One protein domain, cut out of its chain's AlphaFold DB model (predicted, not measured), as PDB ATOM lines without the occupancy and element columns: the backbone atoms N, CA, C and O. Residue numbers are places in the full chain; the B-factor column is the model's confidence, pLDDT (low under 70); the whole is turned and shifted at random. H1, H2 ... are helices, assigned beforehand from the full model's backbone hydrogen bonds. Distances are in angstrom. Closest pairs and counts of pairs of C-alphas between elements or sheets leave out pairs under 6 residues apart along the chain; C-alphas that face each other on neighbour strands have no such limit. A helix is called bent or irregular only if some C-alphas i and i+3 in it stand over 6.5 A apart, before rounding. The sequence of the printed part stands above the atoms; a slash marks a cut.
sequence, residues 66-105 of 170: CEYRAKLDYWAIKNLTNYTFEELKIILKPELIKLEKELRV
ATOM      1  N   CYS A  66      51.535  -7.529 -30.637       72.62
ATOM      2  CA  CYS A  66      51.870  -8.447 -29.547       72.62
ATOM      3  C   CYS A  66      50.644  -8.837 -28.704       72.62
ATOM      4  O   CYS A  66      50.577  -9.957 -28.200       72.62
ATOM      5  N   GLU A  67      49.645  -7.955 -28.609       75.19
ATOM      6  CA  GLU A  67      48.390  -8.217 -27.898       75.19
ATOM      7  C   GLU A  67      47.594  -9.349 -28.564       75.19
ATOM      8  O   GLU A  67      47.011 -10.207 -27.899       75.19
ATOM      9  N   TYR A  68      47.631  -9.411 -29.898       74.62
ATOM     10  CA  TYR A  68      46.944 -10.451 -30.656       74.62
ATOM     11  C   TYR A  68      47.599 -11.827 -30.472       74.62
ATOM     12  O   TYR A  68      46.901 -12.832 -30.329       74.62
ATOM     13  N   ARG A  69      48.937 -11.873 -30.398       74.00
ATOM     14  CA  ARG A  69      49.688 -13.111 -30.128       74.00
ATOM     15  C   ARG A  69      49.403 -13.673 -28.733       74.00
ATOM     16  O   ARG A  69      49.106 -14.855 -28.622       74.00
ATOM     17  N   ALA A  70      49.371 -12.829 -27.702       76.50
ATOM     18  CA  ALA A  70      49.029 -13.266 -26.345       76.50
ATOM     19  C   ALA A  70      47.604 -13.847 -26.254       76.50
ATOM     20  O   ALA A  70      47.346 -14.804 -25.521       76.50
ATOM     21  N   LYS A  71      46.667 -13.299 -27.039       79.62
ATOM     22  CA  LYS A  71      45.298 -13.810 -27.120       79.62
ATOM     23  C   LYS A  71      45.251 -15.194 -27.771       79.62
ATOM     24  O   LYS A  71      44.553 -16.060 -27.257       79.62
ATOM     25  N   LEU A  72      45.995 -15.422 -28.856       75.56
ATOM     26  CA  LEU A  72      46.105 -16.737 -29.506       75.56
ATOM     27  C   LEU A  72      46.605 -17.818 -28.534       75.56
ATOM     28  O   LEU A  72      45.985 -18.878 -28.443       75.56
ATOM     29  N   ASP A  73      47.646 -17.519 -27.757       76.44
ATOM     30  CA  ASP A  73      48.211 -18.458 -26.779       76.44
ATOM     31  C   ASP A  73      47.218 -18.777 -25.644       76.44
ATOM     32  O   ASP A  73      47.080 -19.930 -25.227       76.44
ATOM     33  N   TYR A  74      46.438 -17.786 -25.199       74.06
ATOM     34  CA  TYR A  74      45.373 -17.978 -24.208       74.06
ATOM     35  C   TYR A  74      44.285 -18.958 -24.687       74.06
ATOM     36  O   TYR A  74      43.856 -19.832 -23.929       74.06
ATOM     37  N   TRP A  75      43.852 -18.863 -25.952       68.56
ATOM     38  CA  TRP A  75      42.864 -19.793 -26.521       68.56
ATOM     39  C   TRP A  75      43.442 -21.191 -26.774       68.56
ATOM     40  O   TRP A  75      42.722 -22.178 -26.618       68.56
ATOM     41  N   ALA A  76      44.731 -21.289 -27.113       66.88
ATOM     42  CA  ALA A  76      45.412 -22.567 -27.308       66.88
ATOM     43  C   ALA A  76      45.476 -23.397 -26.013       66.88
ATOM     44  O   ALA A  76      45.239 -24.603 -26.040       66.88
ATOM     45  N   ILE A  77      45.723 -22.750 -24.869       64.69
ATOM     46  CA  ILE A  77      45.807 -23.417 -23.559       64.69
ATOM     47  C   ILE A  77      44.409 -23.737 -23.004       64.69
ATOM     48  O   ILE A  77      44.194 -24.813 -22.445       64.69
ATOM     49  N   LYS A  78      43.428 -22.845 -23.203       64.19
ATOM     50  CA  LYS A  78      42.048 -23.022 -22.713       64.19
ATOM     51  C   LYS A  78      41.325 -24.219 -23.349       64.19
ATOM     52  O   LYS A  78      40.497 -24.846 -22.695       64.19
ATOM     53  N   ASN A  79      41.662 -24.567 -24.593       60.19
ATOM     54  CA  ASN A  79      41.105 -25.730 -25.293       60.19
ATOM     55  C   ASN A  79      41.713 -27.077 -24.853       60.19
ATOM     56  O   ASN A  79      41.239 -28.120 -25.300       60.19
ATOM     57  N   LEU A  80      42.742 -27.075 -23.995       57.53
ATOM     58  CA  LEU A  80      43.411 -28.296 -23.536       57.53
ATOM     59  C   LEU A  80      42.866 -28.819 -22.196       57.53
ATOM     60  O   LEU A  80      43.136 -29.957 -21.816       57.53
ATOM     61  N   THR A  81      42.073 -28.025 -21.472       59.78
ATOM     62  CA  THR A  81      41.543 -28.428 -20.166       59.78
ATOM     63  C   THR A  81      40.104 -28.940 -20.267       59.78
ATOM     64  O   THR A  81      39.158 -28.160 -20.306       59.78
ATOM     65  N   ASN A  82      39.976 -30.272 -20.223       61.34
ATOM     66  CA  ASN A  82      38.839 -31.025 -19.669       61.34
ATOM     67  C   ASN A  82      37.452 -30.877 -20.336       61.34
ATOM     68  O   ASN A  82      36.448 -30.725 -19.650       61.34
ATOM     69  N   TYR A  83      37.363 -31.028 -21.658       61.94
ATOM     70  CA  TYR A  83      36.093 -31.388 -22.305       61.94
ATOM     71  C   TYR A  83      36.300 -32.561 -23.265       61.94
ATOM     72  O   TYR A  83      37.179 -32.531 -24.125       61.94
ATOM     73  N   THR A  84      35.492 -33.612 -23.121       66.88
ATOM     74  CA  THR A  84      35.366 -34.681 -24.118       66.88
ATOM     75  C   THR A  84      34.829 -34.090 -25.424       66.88
ATOM     76  O   THR A  84      33.964 -33.215 -25.407       66.88
ATOM     77  N   PHE A  85      35.337 -34.568 -26.564       62.16
ATOM     78  CA  PHE A  85      35.029 -34.046 -27.908       62.16
ATOM     79  C   PHE A  85      33.520 -33.895 -28.186       62.16
ATOM     80  O   PHE A  85      33.106 -32.964 -28.874       62.16
ATOM     81  N   GLU A  86      32.696 -34.763 -27.597       65.38
ATOM     82  CA  GLU A  86      31.237 -34.738 -27.738       65.38
ATOM     83  C   GLU A  86      30.570 -33.534 -27.048       65.38
ATOM     84  O   GLU A  86      29.690 -32.906 -27.641       65.38
ATOM     85  N   GLU A  87      31.034 -33.128 -25.864       68.75
ATOM     86  CA  GLU A  87      30.483 -31.983 -25.118       68.75
ATOM     87  C   GLU A  87      30.817 -30.656 -25.813       68.75
ATOM     88  O   GLU A  87      29.964 -29.779 -25.985       68.75
ATOM     89  N   LEU A  88      32.047 -30.539 -26.324       67.88
ATOM     90  CA  LEU A  88      32.476 -29.375 -27.101       67.88
ATOM     91  C   LEU A  88      31.652 -29.232 -28.385       67.88
ATOM     92  O   LEU A  88      31.290 -28.124 -28.779       67.88
ATOM     93  N   LYS A  89      31.304 -30.353 -29.024       66.19
ATOM     94  CA  LYS A  89      30.474 -30.368 -30.228       66.19
ATOM     95  C   LYS A  89      29.064 -29.852 -29.937       66.19
ATOM     96  O   LYS A  89      28.509 -29.146 -30.770       66.19
ATOM     97  N   ILE A  90      28.475 -30.187 -28.789       75.06
ATOM     98  CA  ILE A  90      27.126 -29.732 -28.415       75.06
ATOM     99  C   ILE A  90      27.113 -28.219 -28.168       75.06
ATOM    100  O   ILE A  90      26.205 -27.541 -28.641       75.06
ATOM    101  N   ILE A  91      28.142 -27.685 -27.506       74.00
ATOM    102  CA  ILE A  91      28.248 -26.253 -27.184       74.00
ATOM    103  C   ILE A  91      28.624 -25.422 -28.420       74.00
ATOM    104  O   ILE A  91      28.093 -24.334 -28.625       74.00
ATOM    105  N   LEU A  92      29.520 -25.932 -29.270       73.94
ATOM    106  CA  LEU A  92      30.056 -25.181 -30.405       73.94
ATOM    107  C   LEU A  92      29.154 -25.247 -31.647       73.94
ATOM    108  O   LEU A  92      29.120 -24.297 -32.422       73.94
ATOM    109  N   LYS A  93      28.375 -26.324 -31.833       75.31
ATOM    110  CA  LYS A  93      27.399 -26.452 -32.935       75.31
ATOM    111  C   LYS A  93      26.446 -25.255 -33.075       75.31
ATOM    112  O   LYS A  93      26.334 -24.761 -34.193       75.31
ATOM    113  N   PRO A  94      25.739 -24.784 -32.030       77.62
ATOM    114  CA  PRO A  94      24.803 -23.670 -32.177       77.62
ATOM    115  C   PRO A  94      25.509 -22.367 -32.568       77.62
ATOM    116  O   PRO A  94      24.989 -21.631 -33.406       77.62
ATOM    117  N   GLU A  95      26.713 -22.120 -32.046       77.31
ATOM    118  CA  GLU A  95      27.532 -20.961 -32.421       77.31
ATOM    119  C   GLU A  95      28.020 -21.064 -33.872       77.31
ATOM    120  O   GLU A  95      27.914 -20.103 -34.628       77.31
ATOM    121  N   LEU A  96      28.457 -22.246 -34.316       75.56
ATOM    122  CA  LEU A  96      28.845 -22.475 -35.709       75.56
ATOM    123  C   LEU A  96      27.668 -22.325 -36.672       75.56
ATOM    124  O   LEU A  96      27.848 -21.748 -37.733       75.56
ATOM    125  N   ILE A  97      26.466 -22.772 -36.303       78.31
ATOM    126  CA  ILE A  97      25.255 -22.599 -37.120       78.31
ATOM    127  C   ILE A  97      24.863 -21.120 -37.200       78.31
ATOM    128  O   ILE A  97      24.407 -20.648 -38.242       78.31
ATOM    129  N   LYS A  98      25.024 -20.369 -36.106       80.38
ATOM    130  CA  LYS A  98      24.777 -18.924 -36.084       80.38
ATOM    131  C   LYS A  98      25.776 -18.186 -36.972       80.38
ATOM    132  O   LYS A  98      25.364 -17.364 -37.783       80.38
ATOM    133  N   LEU A  99      27.057 -18.533 -36.873       75.69
ATOM    134  CA  LEU A  99      28.106 -17.993 -37.733       75.69
ATOM    135  C   LEU A  99      27.907 -18.411 -39.190       75.69
ATOM    136  O   LEU A  99      28.035 -17.576 -40.067       75.69
ATOM    137  N   GLU A 100      27.526 -19.652 -39.477       74.31
ATOM    138  CA  GLU A 100      27.235 -20.116 -40.836       74.31
ATOM    139  C   GLU A 100      26.069 -19.339 -41.449       74.31
ATOM    140  O   GLU A 100      26.143 -18.961 -42.613       74.31
ATOM    141  N   LYS A 101      25.017 -19.050 -40.671       75.81
ATOM    142  CA  LYS A 101      23.896 -18.206 -41.108       75.81
ATOM    143  C   LYS A 101      24.321 -16.761 -41.360       75.81
ATOM    144  O   LYS A 101      23.900 -16.195 -42.361       75.81
ATOM    145  N   GLU A 102      25.164 -16.199 -40.498       70.56
ATOM    146  CA  GLU A 102      25.703 -14.839 -40.645       70.56
ATOM    147  C   GLU A 102      26.672 -14.731 -41.837       70.56
ATOM    148  O   GLU A 102      26.672 -13.754 -42.579       70.56
ATOM    149  N   LEU A 103      27.470 -15.776 -42.076       65.62
ATOM    150  CA  LEU A 103      28.417 -15.884 -43.188       65.62
ATOM    151  C   LEU A 103      27.763 -16.404 -44.475       65.62
ATOM    152  O   LEU A 103      28.442 -16.531 -45.501       65.62
ATOM    153  N   ARG A 104      26.456 -16.694 -44.466       67.88
ATOM    154  CA  ARG A 104      25.703 -17.094 -45.658       67.88
ATOM    155  C   ARG A 104      25.435 -15.868 -46.523       67.88
ATOM    156  O   ARG A 104      24.311 -15.399 -46.656       67.88
ATOM    157  N   VAL A 105      26.497 -15.347 -47.124       68.69
ATOM    158  CA  VAL A 105      26.418 -14.225 -48.052       68.69
ATOM    159  C   VAL A 105      25.766 -14.696 -49.347       68.69
ATOM    160  O   VAL A 105      26.114 -15.744 -49.901       68.69
TER     161      VAL A 105
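What this domain is: This is residues 66 to 105 of the 170 residues of an uncharacterized protein of Mytilus coruscus (UniProt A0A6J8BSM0). Two helices form an open, flat V: the longer, H2, makes one arm, H1 makes the other, and residues 79 to 84 join them at the base. The arms are separate, with the space between them empty. The printed part has 40 residues with two named helices, H1 then H2, no named strand, and is all helix. It is only just loose, close to extended, with a radius of gyration of the C-alphas of 13.4 A and spans of 32 by 28 by 8 A.

How they stand to each other: H2, residues 85 to 102, has a kink of 43 degrees near Leu 92. It is only just irregular: C-alphas 91 and 94 are 6.6 A apart. H1, residues 66 to 78, is apart from H2, with no C-alpha of the one within 8 A of the other. In H1 every O i to N i+4 pair is within hydrogen-bond range; in H2, 12 of 14 are.

Where its parts are: H2 runs 24.9 A from C-alpha 85 at (35.029, -34.046, -27.908) to C-alpha 102 at (25.703, -14.839, -40.645). H1 runs 18.9 A from C-alpha 66 at (51.870, -8.447, -29.547).

The domain as a whole: The C-alphas farthest apart, Asn 82 and Val 105, are 35.2 A apart. The printed part has no cut, and the link from H1 to H2 is short. Mean pLDDT of the printed part is 70.7; residues 75 to 89 and 103 to 105 are under 70.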